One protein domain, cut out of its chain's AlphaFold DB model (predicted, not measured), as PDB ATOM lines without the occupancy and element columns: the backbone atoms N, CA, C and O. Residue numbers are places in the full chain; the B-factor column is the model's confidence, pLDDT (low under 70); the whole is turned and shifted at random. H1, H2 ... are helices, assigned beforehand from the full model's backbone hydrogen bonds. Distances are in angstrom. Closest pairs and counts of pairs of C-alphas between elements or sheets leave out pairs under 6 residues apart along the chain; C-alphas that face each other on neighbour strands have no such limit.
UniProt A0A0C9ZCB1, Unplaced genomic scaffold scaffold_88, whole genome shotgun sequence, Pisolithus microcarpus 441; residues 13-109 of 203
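This is residues 13 to 109 of the 203 residues of an uncharacterized protein of Pisolithus microcarpus 441 (UniProt A0A0C9ZCB1). One long helix, H3, makes the main axis of a flat, loosely built domain, and two shorter helices cross it about perpendicular at separate places: H1 near its first end and H5 in its later half. Short H2 makes the turn between H1 and H3, while beyond the other end of H3 the loop of residues 69 to 81 turns back to H4, which runs beside the later half of H3 the opposite way. The printed part has 97 residues with six named helices, H1 to H6 in order along the chain, and no named strand; the class is all helix. The whole is loose, with a radius of gyration of the C-alphas of 17.6 A, and spans 57 by 31 by 16 A.

H1 is residues 13 to 26, from C-alpha 13 at (26.737, 2.433, 36.918), and is 19.9 A long. H2 is residues 33 to 38. H3, residues 40 to 68, runs 42.6 A from C-alpha 40 at (39.850, -2.210, 28.838) to C-alpha 68 at (2.295, -16.385, 14.532). H4 is residues 82 to 89, 10.5 A long, and H5 is residues 93 to 100, 10.4 A long. H6, residues 104 to 107, ends at C-alpha 107 at (6.194, -7.863, 28.133).

H1 and H3 touch, about perpendicular at 82 degrees; their closest C-alphas, of Ala 19 and Ala 44, are 4.5 A apart, and H3 touches H1 with residues 40 to 48 alone. H2 is close to H1 but not clearly touching, with the closest C-alphas, of Phe 26 and Gly 33, 5.4 A apart. H2 is also close to H3 but not clearly touching, at a steep tilt of 62 degrees; the closest C-alphas, of Tyr 36 and Phe 43, are 6.6 A apart. H4 is close to H3 but not clearly touching, at a shallow tilt of 25 degrees, opposite ways, with the C-alphas of His 61 and Val 86 closest at 7.0 A. H5 touches H3, about perpendicular at 78 degrees, on residues 54 to 58 of H3 alone; the closest C-alphas, of Tyr 58 and Cys 96, are 6.6 A apart. H6 is only just apart from H3, closest 8.3 A. H1 is apart from H4, H5 and H6. In H2, H3, H4 and H5 every O i to N i+4 pair is within hydrogen-bond range, in H1 9 of 10 are, and H6 is too short for such a pair.

The two C-alphas farthest apart, of Ser 38 and Asn 75, are 56.8 A apart. The printed part has no cut. The link from H3 to H4 is long, with 13 residues. The mean pLDDT of the printed part is 84.1; residues 13 to 14, 70 to 80, 102 and 104 to 109 are under 70.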
ATOM      1  N   ARG A  13      26.712   3.871  36.637       66.12
ATOM      2  CA  ARG A  13      26.737   2.433  36.918       66.12
ATOM      3  C   ARG A  13      26.532   1.551  35.687       66.12
ATOM      4  O   ARG A  13      26.790   0.356  35.760       66.12
ATOM      5  N   LYS A  14      26.077   2.097  34.552       65.62
ATOM      6  CA  LYS A  14      25.839   1.300  33.337       65.62
ATOM      7  C   LYS A  14      27.135   0.958  32.599       65.62
ATOM      8  O   LYS A  14      27.277  -0.163  32.118       65.62
ATOM      9  N   LYS A  15      28.082   1.901  32.523       72.38
ATOM     10  CA  LYS A  15      29.397   1.658  31.903       72.38
ATOM     11  C   LYS A  15      30.211   0.664  32.734       72.38
ATOM     12  O   LYS A  15      30.857  -0.214  32.167       72.38
ATOM     13  N   ASP A  16      30.068   0.740  34.053       83.75
ATOM     14  CA  ASP A  16      30.730  -0.166  34.990       83.75
ATOM     15  C   ASP A  16      30.251  -1.613  34.837       83.75
ATOM     16  O   ASP A  16      31.066  -2.526  34.864       83.75
ATOM     17  N   ILE A  17      28.954  -1.845  34.593       89.94
ATOM     18  CA  ILE A  17      28.428  -3.202  34.367       89.94
ATOM     19  C   ILE A  17      29.091  -3.848  33.146       89.94
ATOM     20  O   ILE A  17      29.550  -4.985  33.228       89.94
ATOM     21  N   ASN A  18      29.192  -3.123  32.029       92.31
ATOM     22  CA  ASN A  18      29.825  -3.663  30.823       92.31
ATOM     23  C   ASN A  18      31.318  -3.931  31.041       92.31
ATOM     24  O   ASN A  18      31.842  -4.921  30.536       92.31
ATOM     25  N   ALA A  19      31.992  -3.081  31.819       92.62
ATOM     26  CA  ALA A  19      33.380  -3.299  32.203       92.62
ATOM     27  C   ALA A  19      33.545  -4.544  33.091       92.62
ATOM     28  O   ALA A  19      34.466  -5.319  32.860       92.62
ATOM     29  N   VAL A  20      32.638  -4.779  34.045       94.12
ATOM     30  CA  VAL A  20      32.634  -5.977  34.908       94.12
ATOM     31  C   VAL A  20      32.366  -7.250  34.105       94.12
ATOM     32  O   VAL A  20      33.023  -8.268  34.322       94.12
ATOM     33  N   ILE A  21      31.436  -7.207  33.150       93.50
ATOM     34  CA  ILE A  21      31.181  -8.340  32.250       93.50
ATOM     35  C   ILE A  21      32.423  -8.613  31.394       93.50
ATOM     36  O   ILE A  21      32.875  -9.753  31.323       93.50
ATOM     37  N   ALA A  22      33.018  -7.571  30.799       95.00
ATOM     38  CA  ALA A  22      34.247  -7.706  30.023       95.00
ATOM     39  C   ALA A  22      35.396  -8.275  30.870       95.00
ATOM     40  O   ALA A  22      36.126  -9.141  30.406       95.00
ATOM     41  N   ASP A  23      35.526  -7.840  32.120       94.81
ATOM     42  CA  ASP A  23      36.511  -8.373  33.058       94.81
ATOM     43  C   ASP A  23      36.294  -9.864  33.328       94.81
ATOM     44  O   ASP A  23      37.222 -10.659  33.233       94.81
ATOM     45  N   THR A  24      35.048 -10.263  33.574       95.25
ATOM     46  CA  THR A  24      34.698 -11.661  33.850       95.25
ATOM     47  C   THR A  24      34.996 -12.573  32.656       95.25
ATOM     48  O   THR A  24      35.428 -13.706  32.849       95.25
ATOM     49  N   ILE A  25      34.790 -12.084  31.429       94.69
ATOM     50  CA  ILE A  25      34.982 -12.861  30.197       94.69
ATOM     51  C   ILE A  25      36.456 -12.883  29.776       94.69
ATOM     52  O   ILE A  25      36.998 -13.945  29.486       94.69
ATOM     53  N   PHE A  26      37.114 -11.723  29.730       95.88
ATOM     54  CA  PHE A  26      38.399 -11.572  29.042       95.88
ATOM     55  C   PHE A  26      39.618 -11.591  29.965       95.88
ATOM     56  O   PHE A  26      40.726 -11.802  29.478       95.88
ATOM     57  N   ARG A  27      39.465 -11.418  31.288       92.75
ATOM     58  CA  ARG A  27      40.615 -11.355  32.215       92.75
ATOM     59  C   ARG A  27      41.491 -12.610  32.180       92.75
ATOM     60  O   ARG A  27      42.702 -12.501  32.343       92.75
ATOM     61  N   GLN A  28      40.888 -13.785  32.017       92.31
ATOM     62  CA  GLN A  28      41.593 -15.075  31.988       92.31
ATOM     63  C   GLN A  28      41.584 -15.718  30.597       92.31
ATOM     64  O   GLN A  28      41.971 -16.877  30.447       92.31
ATOM     65  N   ASP A  29      41.137 -14.983  29.580       94.62
ATOM     66  CA  ASP A  29      41.040 -15.516  28.232       94.62
ATOM     67  C   ASP A  29      42.432 -15.643  27.597       94.62
ATOM     68  O   ASP A  29      43.219 -14.694  27.573       94.62
ATOM     69  N   ARG A  30      42.741 -16.832  27.073       93.69
ATOM     70  CA  ARG A  30      44.063 -17.141  26.510       93.69
ATOM     71  C   ARG A  30      44.347 -16.376  25.216       93.69
ATOM     72  O   ARG A  30      45.509 -16.168  24.886       93.69
ATOM     73  N   GLN A  31      43.312 -16.003  24.470       94.81
ATOM     74  CA  GLN A  31      43.440 -15.387  23.155       94.81
ATOM     75  C   GLN A  31      43.379 -13.858  23.237       94.81
ATOM     76  O   GLN A  31      44.112 -13.169  22.532       94.81
ATOM     77  N   TYR A  32      42.525 -13.326  24.108       93.75
ATOM     78  CA  TYR A  32      42.221 -11.902  24.191       93.75
ATOM     79  C   TYR A  32      42.714 -11.236  25.480       93.75
ATOM     80  O   TYR A  32      42.674 -10.011  25.547       93.75
ATOM     81  N   GLY A  33      43.218 -11.976  26.475       93.06
ATOM     82  CA  GLY A  33      43.599 -11.425  27.782       93.06
ATOM     83  C   GLY A  33      44.662 -10.323  27.728       93.06
ATOM     84  O   GLY A  33      44.500  -9.274  28.353       93.06
ATOM     85  N   GLU A  34      45.712 -10.492  26.918       93.81
ATOM     86  CA  GLU A  34      46.754  -9.464  26.734       93.81
ATOM     87  C   GLU A  34      46.206  -8.199  26.046       93.81
ATOM     88  O   GLU A  34      46.505  -7.065  26.439       93.81
ATOM     89  N   SER A  35      45.339  -8.390  25.046       93.94
ATOM     90  CA  SER A  35      44.669  -7.290  24.339       93.94
ATOM     91  C   SER A  35      43.672  -6.564  25.244       93.94
ATOM     92  O   SER A  35      43.566  -5.337  25.195       93.94
ATOM     93  N   TYR A  36      42.971  -7.304  26.103       95.06
ATOM     94  CA  TYR A  36      42.046  -6.770  27.093       95.06
ATOM     95  C   TYR A  36      42.771  -5.892  28.115       95.06
ATOM     96  O   TYR A  36      42.368  -4.745  28.318       95.06
ATOM     97  N   ALA A  37      43.888  -6.373  28.676       92.62
ATOM     98  CA  ALA A  37      44.713  -5.607  29.613       92.62
ATOM     99  C   ALA A  37      45.213  -4.282  29.010       92.62
ATOM    100  O   ALA A  37      45.320  -3.276  29.710       92.62
ATOM    101  N   SER A  38      45.457  -4.262  27.698       94.25
ATOM    102  CA  SER A  38      45.897  -3.068  26.972       94.25
ATOM    103  C   SER A  38      44.750  -2.104  26.625       94.25
ATOM    104  O   SER A  38      44.978  -0.904  26.451       94.25
ATOM    105  N   HIS A  39      43.509  -2.593  26.502       93.44
ATOM    106  CA  HIS A  39      42.386  -1.840  25.927       93.44
ATOM    107  C   HIS A  39      41.038  -2.043  26.645       93.44
ATOM    108  O   HIS A  39      39.996  -2.161  25.997       93.44
ATOM    109  N   LEU A  40      41.029  -1.994  27.978       92.69
ATOM    110  CA  LEU A  40      39.850  -2.210  28.838       92.69
ATOM    111  C   LEU A  40      38.560  -1.518  28.344       92.69
ATOM    112  O   LEU A  40      37.504  -2.141  28.238       92.69
ATOM    113  N   VAL A  41      38.648  -0.230  27.989       92.94
ATOM    114  CA  VAL A  41      37.488   0.582  27.570       92.94
ATOM    115  C   VAL A  41      36.888   0.095  26.246       92.94
ATOM    116  O   VAL A  41      35.666   0.086  26.092       92.94
ATOM    117  N   LYS A  42      37.721  -0.349  25.294       94.62
ATOM    118  CA  LYS A  42      37.241  -0.855  23.998       94.62
ATOM    119  C   LYS A  42      36.453  -2.147  24.177       94.62
ATOM    120  O   LYS A  42      35.403  -2.297  23.565       94.62
ATOM    121  N   PHE A  43      36.921  -3.036  25.049       95.06
ATOM    122  CA  PHE A  43      36.223  -4.284  25.351       95.06
ATOM    123  C   PHE A  43      34.905  -4.042  26.090       95.06
ATOM    124  O   PHE A  43      33.895  -4.637  25.726       95.06
ATOM    125  N   ALA A  44      34.869  -3.117  27.055       93.81
ATOM    126  CA  ALA A  44      33.613  -2.723  27.696       93.81
ATOM    127  C   ALA A  44      32.596  -2.170  26.676       93.81
ATOM    128  O   ALA A  44      31.415  -2.510  26.725       93.81
ATOM    129  N   SER A  45      33.053  -1.359  25.715       94.25
ATOM    130  CA  SER A  45      32.211  -0.864  24.618       94.25
ATOM    131  C   SER A  45      31.743  -1.995  23.690       94.25
ATOM    132  O   SER A  45      30.559  -2.088  23.380       94.25
ATOM    133  N   ALA A  46      32.638  -2.912  23.313       94.81
ATOM    134  CA  ALA A  46      32.307  -4.063  22.475       94.81
ATOM    135  C   ALA A  46      31.251  -4.971  23.126       94.81
ATOM    136  O   ALA A  46      30.304  -5.383  22.459       94.81
ATOM    137  N   VAL A  47      31.361  -5.221  24.437       95.12
ATOM    138  CA  VAL A  47      30.341  -5.943  25.215       95.12
ATOM    139  C   VAL A  47      29.007  -5.202  25.177       95.12
ATOM    140  O   VAL A  47      27.974  -5.822  24.931       95.12
ATOM    141  N   ALA A  48      29.015  -3.880  25.364       93.31
ATOM    142  CA  ALA A  48      27.800  -3.071  25.305       93.31
ATOM    143  C   ALA A  48      27.091  -3.206  23.946       93.31
ATOM    144  O   ALA A  48      25.896  -3.506  23.900       93.31
ATOM    145  N   SER A  49      27.833  -3.034  22.850       95.25
ATOM    146  CA  SER A  49      27.311  -3.169  21.487       95.25
ATOM    147  C   SER A  49      26.788  -4.578  21.222       95.25
ATOM    148  O   SER A  49      25.690  -4.739  20.691       95.25
ATOM    149  N   HIS A  50      27.519  -5.607  21.657       94.56
ATOM    150  CA  HIS A  50      27.108  -6.996  21.483       94.56
ATOM    151  C   HIS A  50      25.792  -7.310  22.208       94.56
ATOM    152  O   HIS A  50      24.885  -7.897  21.613       94.56
ATOM    153  N   LEU A  51      25.636  -6.857  23.457       93.06
ATOM    154  CA  LEU A  51      24.394  -7.022  24.221       93.06
ATOM    155  C   LEU A  51      23.202  -6.329  23.544       93.06
ATOM    156  O   LEU A  51      22.096  -6.872  23.549       93.06
ATOM    157  N   ILE A  52      23.410  -5.158  22.932       93.19
ATOM    158  CA  ILE A  52      22.371  -4.463  22.156       93.19
ATOM    159  C   ILE A  52      21.961  -5.301  20.939       93.19
ATOM    160  O   ILE A  52      20.767  -5.488  20.700       93.19
ATOM    161  N   THR A  53      22.923  -5.853  20.195       94.56
ATOM    162  CA  THR A  53      22.638  -6.720  19.043       94.56
ATOM    163  C   THR A  53      21.862  -7.972  19.448       94.56
ATOM    164  O   THR A  53      20.846  -8.277  18.822       94.56
ATOM    165  N   LEU A  54      22.293  -8.673  20.505       94.38
ATOM    166  CA  LEU A  54      21.597  -9.859  21.017       94.38
ATOM    167  C   LEU A  54      20.159  -9.528  21.419       94.38
ATOM    168  O   LEU A  54      19.219 -10.201  20.998       94.38
ATOM    169  N   LYS A  55      19.980  -8.430  22.156       91.81
ATOM    170  CA  LYS A  55      18.665  -7.943  22.570       91.81
ATOM    171  C   LYS A  55      17.758  -7.651  21.375       91.81
ATOM    172  O   LYS A  55      16.577  -7.995  21.401       91.81
ATOM    173  N   ASN A  56      18.280  -7.012  20.331       92.38
ATOM    174  CA  ASN A  56      17.500  -6.693  19.137       92.38
ATOM    175  C   ASN A  56      17.078  -7.959  18.379       92.38
ATOM    176  O   ASN A  56      15.906  -8.074  18.022       92.38
ATOM    177  N   LYS A  57      17.985  -8.930  18.208       92.62
ATOM    178  CA  LYS A  57      17.665 -10.231  17.596       92.62
ATOM    179  C   LYS A  57      16.598 -10.983  18.387       92.62
ATOM    180  O   LYS A  57      15.600 -11.413  17.813       92.62
ATOM    181  N   TYR A  58      16.751 -11.054  19.709       92.75
ATOM    182  CA  TYR A  58      15.746 -11.648  20.588       92.75
ATOM    183  C   TYR A  58      14.372 -10.989  20.397       92.75
ATOM    184  O   TYR A  58      13.385 -11.676  20.150       92.75
ATOM    185  N   ARG A  59      14.296  -9.650  20.413       91.00
ATOM    186  CA  ARG A  59      13.025  -8.927  20.216       91.00
ATOM    187  C   ARG A  59      12.371  -9.223  18.866       91.00
ATOM    188  O   ARG A  59      11.145  -9.311  18.806       91.00
ATOM    189  N   GLN A  60      13.157  -9.360  17.800       91.12
ATOM    190  CA  GLN A  60      12.643  -9.695  16.470       91.12
ATOM    191  C   GLN A  60      11.999 -11.086  16.459       91.12
ATOM    192  O   GLN A  60      10.848 -11.225  16.040       91.12
ATOM    193  N   HIS A  61      12.694 -12.099  16.983       90.06
ATOM    194  CA  HIS A  61      12.160 -13.458  17.064       90.06
ATOM    195  C   HIS A  61      10.964 -13.553  18.023       90.06
ATOM    196  O   HIS A  61       9.932 -14.105  17.647       90.06
ATOM    197  N   ALA A  62      11.026 -12.916  19.198       88.44
ATOM    198  CA  ALA A  62       9.909 -12.844  20.143       88.44
ATOM    199  C   ALA A  62       8.653 -12.209  19.515       88.44
ATOM    200  O   ALA A  62       7.538 -12.695  19.704       88.44
ATOM    201  N   SER A  63       8.822 -11.149  18.715       86.31
ATOM    202  CA  SER A  63       7.725 -10.540  17.952       86.31
ATOM    203  C   SER A  63       7.141 -11.509  16.915       86.31
ATOM    204  O   SER A  63       5.921 -11.641  16.810       86.31
ATOM    205  N   ARG A  64       7.999 -12.249  16.198       84.75
ATOM    206  CA  ARG A  64       7.599 -13.263  15.206       84.75
ATOM    207  C   ARG A  64       6.810 -14.418  15.837       84.75
ATOM    208  O   ARG A  64       5.827 -14.873  15.252       84.75
ATOM    209  N   PHE A  65       7.181 -14.861  17.040       84.00
ATOM    210  CA  PHE A  65       6.397 -15.842  17.800       84.00
ATOM    211  C   PHE A  65       5.024 -15.290  18.195       84.00
ATOM    212  O   PHE A  65       4.012 -15.960  17.986       84.00
ATOM    213  N   LYS A  66       4.964 -14.049  18.702       83.19
ATOM    214  CA  LYS A  66       3.702 -13.399  19.091       83.19
ATOM    215  C   LYS A  66       2.754 -13.205  17.899       83.19
ATOM    216  O   LYS A  66       1.555 -13.420  18.051       83.19
ATOM    217  N   SER A  67       3.263 -12.846  16.717       78.81
ATOM    218  CA  SER A  67       2.432 -12.653  15.517       78.81
ATOM    219  C   SER A  67       1.922 -13.959  14.900       78.81
ATOM    220  O   SER A  67       0.861 -13.961  14.282       78.81
ATOM    221  N   THR A  68       2.643 -15.067  15.093       77.31
ATOM    222  CA  THR A  68       2.295 -16.385  14.532       77.31
ATOM    223  C   THR A  68       1.464 -17.239  15.504       77.31
ATOM    224  O   THR A  68       1.075 -18.348  15.158       77.31
ATOM    225  N   GLY A  69       1.179 -16.753  16.719       73.81
ATOM    226  CA  GLY A  69       0.478 -17.532  17.745       73.81
ATOM    227  C   GLY A  69       1.339 -18.673  18.291       73.81
ATOM    228  O   GLY A  69       0.946 -19.829  18.212       73.81
ATOM    229  N   GLU A  70       2.534 -18.338  18.789       68.19
ATOM    230  CA  GLU A  70       3.545 -19.267  19.341       68.19
ATOM    231  C   GLU A  70       4.275 -20.136  18.303       68.19
ATOM    232  O   GLU A  70       5.103 -20.970  18.653       68.19
ATOM    233  N   GLY A  71       4.062 -19.892  17.006       65.88
ATOM    234  CA  GLY A  71       4.916 -20.462  15.958       65.88
ATOM    235  C   GLY A  71       4.618 -21.916  15.586       65.88
ATOM    236  O   GLY A  71       5.361 -22.511  14.802       65.88
ATOM    237  N   ILE A  72       3.520 -22.471  16.098       64.50
ATOM    238  CA  ILE A  72       3.019 -23.788  15.716       64.50
ATOM    239  C   ILE A  72       1.921 -23.576  14.676       64.50
ATOM    240  O   ILE A  72       0.863 -23.033  14.981       64.50
ATOM    241  N   ASN A  73       2.162 -24.004  13.434       63.88
ATOM    242  CA  ASN A  73       1.119 -24.075  12.414       63.88
ATOM    243  C   ASN A  73       0.550 -25.505  12.383       63.88
ATOM    244  O   ASN A  73       1.111 -26.361  11.699       63.88
ATOM    245  N   PRO A  74      -0.557 -25.794  13.095       60.31
ATOM    246  CA  PRO A  74      -1.114 -27.146  13.160       60.31
ATOM    247  C   PRO A  74      -1.674 -27.642  11.818       60.31
ATOM    248  O   PRO A  74      -1.958 -28.828  11.678       60.31
ATOM    249  N   ASN A  75      -1.827 -26.761  10.823       61.78
ATOM    250  CA  ASN A  75      -2.500 -27.073   9.564       61.78
ATOM    251  C   ASN A  75      -1.543 -27.372   8.401       61.78
ATOM    252  O   ASN A  75      -2.017 -27.603   7.289       61.78
ATOM    253  N   ASN A  76      -0.219 -27.360   8.606       61.81
ATOM    254  CA  ASN A  76       0.714 -27.643   7.519       61.81
ATOM    255  C   ASN A  76       1.908 -28.516   7.955       61.81
ATOM    256  O   ASN A  76       2.816 -28.008   8.609       61.81
ATOM    257  N   PRO A  77       1.963 -29.796   7.535       63.19
ATOM    258  CA  PRO A  77       3.041 -30.719   7.901       63.19
ATOM    259  C   PRO A  77       4.402 -30.373   7.272       63.19
ATOM    260  O   PRO A  77       5.409 -30.950   7.667       63.19
ATOM    261  N   ASN A  78       4.451 -29.448   6.304       64.62
ATOM    262  CA  ASN A  78       5.695 -29.013   5.658       64.62
ATOM    263  C   ASN A  78       6.307 -27.752   6.283       64.62
ATOM    264  O   ASN A  78       7.427 -27.386   5.928       64.62
ATOM    265  N   TYR A  79       5.598 -27.060   7.181       64.44
ATOM    266  CA  TYR A  79       6.200 -25.937   7.895       64.44
ATOM    267  C   TYR A  79       7.029 -26.486   9.053       64.44
ATOM    268  O   TYR A  79       6.483 -27.062   9.993       64.44
ATOM    269  N   ARG A  80       8.354 -26.301   8.979       65.00
ATOM    270  CA  ARG A  80       9.240 -26.489  10.136       65.00
ATOM    271  C   ARG A  80       8.689 -25.697  11.315       65.00
ATOM    272  O   ARG A  80       8.178 -24.589  11.131       65.00
ATOM    273  N   ASN A  81       8.814 -26.262  12.512       77.25
ATOM    274  CA  ASN A  81       8.461 -25.553  13.731       77.25
ATOM    275  C   ASN A  81       9.246 -24.233  13.756       77.25
ATOM    276  O   ASN A  81      10.469 -24.235  13.592       77.25
ATOM    277  N   LEU A  82       8.546 -23.107  13.924       80.88
ATOM    278  CA  LEU A  82       9.184 -21.793  13.961       80.88
ATOM    279  C   LEU A  82      10.291 -21.757  15.022       80.88
ATOM    280  O   LEU A  82      11.322 -21.131  14.811       80.88
ATOM    281  N   HIS A  83      10.106 -22.485  16.122       82.81
ATOM    282  CA  HIS A  83      11.091 -22.620  17.183       82.81
ATOM    283  C   HIS A  83      12.388 -23.285  16.713       82.81
ATOM    284  O   HIS A  83      13.473 -22.774  16.974       82.81
ATOM    285  N   GLU A  84      12.291 -24.378  15.955       84.19
ATOM    286  CA  GLU A  84      13.463 -25.046  15.378       84.19
ATOM    287  C   GLU A  84      14.198 -24.119  14.409       84.19
ATOM    288  O   GLU A  84      15.425 -24.055  14.425       84.19
ATOM    289  N   GLN A  85      13.455 -23.349  13.608       85.94
ATOM    290  CA  GLN A  85      14.048 -22.353  12.720       85.94
ATOM    291  C   GLN A  85      14.803 -21.272  13.512       85.94
ATOM    292  O   GLN A  85      15.947 -20.960  13.183       85.94
ATOM    293  N   VAL A  86      14.204 -20.736  14.578       87.00
ATOM    294  CA  VAL A  86      14.844 -19.710  15.414       87.00
ATOM    295  C   VAL A  86      16.095 -20.242  16.104       87.00
ATOM    296  O   VAL A  86      17.101 -19.547  16.087       87.00
ATOM    297  N   ILE A  87      16.094 -21.473  16.622       88.44
ATOM    298  CA  ILE A  87      17.302 -22.068  17.217       88.44
ATOM    299  C   ILE A  87      18.416 -22.217  16.169       88.44
ATOM    300  O   ILE A  87      19.580 -21.962  16.473       88.44
ATOM    301  N   THR A  88      18.084 -22.589  14.926       88.19
ATOM    302  CA  THR A  88      19.097 -22.694  13.859       88.19
ATOM    303  C   THR A  88      19.665 -21.341  13.425       88.19
ATOM    304  O   THR A  88      20.850 -21.254  13.119       88.19
ATOM    305  N   GLU A  89      18.850 -20.282  13.403       89.50
ATOM    306  CA  GLU A  89      19.261 -18.927  12.994       89.50
ATOM    307  C   GLU A  89      19.932 -18.145  14.136       89.50
ATOM    308  O   GLU A  89      20.829 -17.326  13.915       89.50
ATOM    309  N   PHE A  90      19.498 -18.393  15.370       92.00
ATOM    310  CA  PHE A  90      19.931 -17.707  16.576       92.00
ATOM    311  C   PHE A  90      20.096 -18.711  17.733       92.00
ATOM    312  O   PHE A  90      19.205 -18.851  18.572       92.00
ATOM    313  N   PRO A  91      21.263 -19.378  17.820       92.88
ATOM    314  CA  PRO A  91      21.516 -20.415  18.824       92.88
ATOM    315  C   PRO A  91      21.437 -19.937  20.277       92.88
ATOM    316  O   PRO A  91      21.217 -20.748  21.162       92.88
ATOM    317  N   PHE A  92      21.590 -18.631  20.518       91.44
ATOM    318  CA  PHE A  92      21.536 -18.016  21.851       91.44
ATOM    319  C   PHE A  92      20.107 -17.695  22.317       91.44
ATOM    320  O   PHE A  92      19.922 -16.886  23.229       91.44
ATOM    321  N   TRP A  93      19.091 -18.220  21.623       90.81
ATOM    322  CA  TRP A  93      17.688 -17.923  21.897       90.81
ATOM    323  C   TRP A  93      17.309 -18.231  23.345       90.81
ATOM    324  O   TRP A  93      16.779 -17.348  24.011       90.81
ATOM    325  N   GLU A  94      17.620 -19.432  23.833       90.69
ATOM    326  CA  GLU A  94      17.197 -19.905  25.156       90.69
ATOM    327  C   GLU A  94      17.805 -19.058  26.283       90.69
ATOM    328  O   GLU A  94      17.106 -18.618  27.193       90.69
ATOM    329  N   GLU A  95      19.101 -18.745  26.200       91.94
ATOM    330  CA  GLU A  95      19.787 -17.922  27.198       91.94
ATOM    331  C   GLU A  95      19.259 -16.483  27.197       91.94
ATOM    332  O   GLU A  95      19.118 -15.850  28.248       91.94
ATOM    333  N   CYS A  96      18.953 -15.958  26.010       90.88
ATOM    334  CA  CYS A  96      18.364 -14.635  25.850       90.88
ATOM    335  C   CYS A  96      16.924 -14.584  26.371       90.88
ATOM    336  O   CYS A  96      16.547 -13.609  27.026       90.88
ATOM    337  N   ASP A  97      16.132 -15.621  26.106       89.12
ATOM    338  CA  ASP A  97      14.766 -15.752  26.602       89.12
ATOM    339  C   ASP A  97      14.767 -15.847  28.128       89.12
ATOM    340  O   ASP A  97      14.132 -15.029  28.789       89.12
ATOM    341  N   GLN A  98      15.610 -16.691  28.726       89.19
ATOM    342  CA  GLN A  98      15.743 -16.764  30.182       89.19
ATOM    343  C   GLN A  98      16.128 -15.411  30.810       89.19
ATOM    344  O   GLN A  98      15.632 -15.051  31.883       89.19
ATOM    345  N   LEU A  99      16.996 -14.643  30.145       86.88
ATOM    346  CA  LEU A  99      17.440 -13.336  30.623       86.88
ATOM    347  C   LEU A  99      16.359 -12.245  30.502       86.88
ATOM    348  O   LEU A  99      16.283 -11.360  31.361       86.88
ATOM    349  N   TRP A 100      15.544 -12.262  29.442       87.50
ATOM    350  CA  TRP A 100      14.638 -11.154  29.109       87.50
ATOM    351  C   TRP A 100      13.144 -11.459  29.238       87.50
ATOM    352  O   TRP A 100      12.374 -10.515  29.431       87.50
ATOM    353  N   HIS A 101      12.716 -12.720  29.187       78.94
ATOM    354  CA  HIS A 101      11.308 -13.124  29.248       78.94
ATOM    355  C   HIS A 101      10.643 -12.707  30.571       78.94
ATOM    356  O   HIS A 101       9.493 -12.270  30.575       78.94
ATOM    357  N   GLY A 102      11.382 -12.755  31.685       68.38
ATOM    358  CA  GLY A 102      10.884 -12.384  33.014       68.38
ATOM    359  C   GLY A 102      10.863 -10.882  33.321       68.38
ATOM    360  O   GLY A 102      10.462 -10.498  34.419       68.38
ATOM    361  N   ASN A 103      11.312 -10.014  32.407       70.12
ATOM    362  CA  ASN A 103      11.374  -8.577  32.662       70.12
ATOM    363  C   ASN A 103      10.133  -7.863  32.077       70.12
ATOM    364  O   ASN A 103       9.988  -7.802  30.852       70.12
ATOM    365  N   PRO A 104       9.269  -7.258  32.927       58.16
ATOM    366  CA  PRO A 104       8.026  -6.625  32.499       58.16
ATOM    367  C   PRO A 104       8.214  -5.586  31.401       58.16
ATOM    368  O   PRO A 104       7.349  -5.485  30.545       58.16
ATOM    369  N   THR A 105       9.342  -4.864  31.352       61.47
ATOM    370  CA  THR A 105       9.631  -3.868  30.303       61.47
ATOM    371  C   THR A 105       9.577  -4.457  28.885       61.47
ATOM    372  O   THR A 105       9.307  -3.726  27.935       61.47
ATOM    373  N   TYR A 106       9.790  -5.765  28.727       55.56
ATOM    374  CA  TYR A 106       9.713  -6.464  27.439       55.56
ATOM    375  C   TYR A 106       8.370  -7.158  27.187       55.56
ATOM    376  O   TYR A 106       8.091  -7.545  26.051       55.56
ATOM    377  N   ASP A 107       7.528  -7.267  28.215       51.62
ATOM    378  CA  ASP A 107       6.194  -7.863  28.133       51.62
ATOM    379  C   ASP A 107       5.053  -6.846  28.302       51.62
ATOM    380  O   ASP A 107       3.876  -7.210  28.274       51.62
ATOM    381  N   VAL A 108       5.357  -5.546  28.434       47.62
ATOM    382  CA  VAL A 108       4.294  -4.541  28.523       47.62
ATOM    383  C   VAL A 108       3.566  -4.468  27.182       47.62
ATOM    384  O   VAL A 108       3.973  -3.782  26.244       47.62
ATOM    385  N   ARG A 109       2.423  -5.150  27.105       54.94
ATOM    386  CA  ARG A 109       1.326  -4.754  26.229       54.94
ATOM    387  C   ARG A 109       0.932  -3.343  26.643       54.94
ATOM    388  O   ARG A 109       0.129  -3.165  27.556       54.94
TER     389      ARG A 109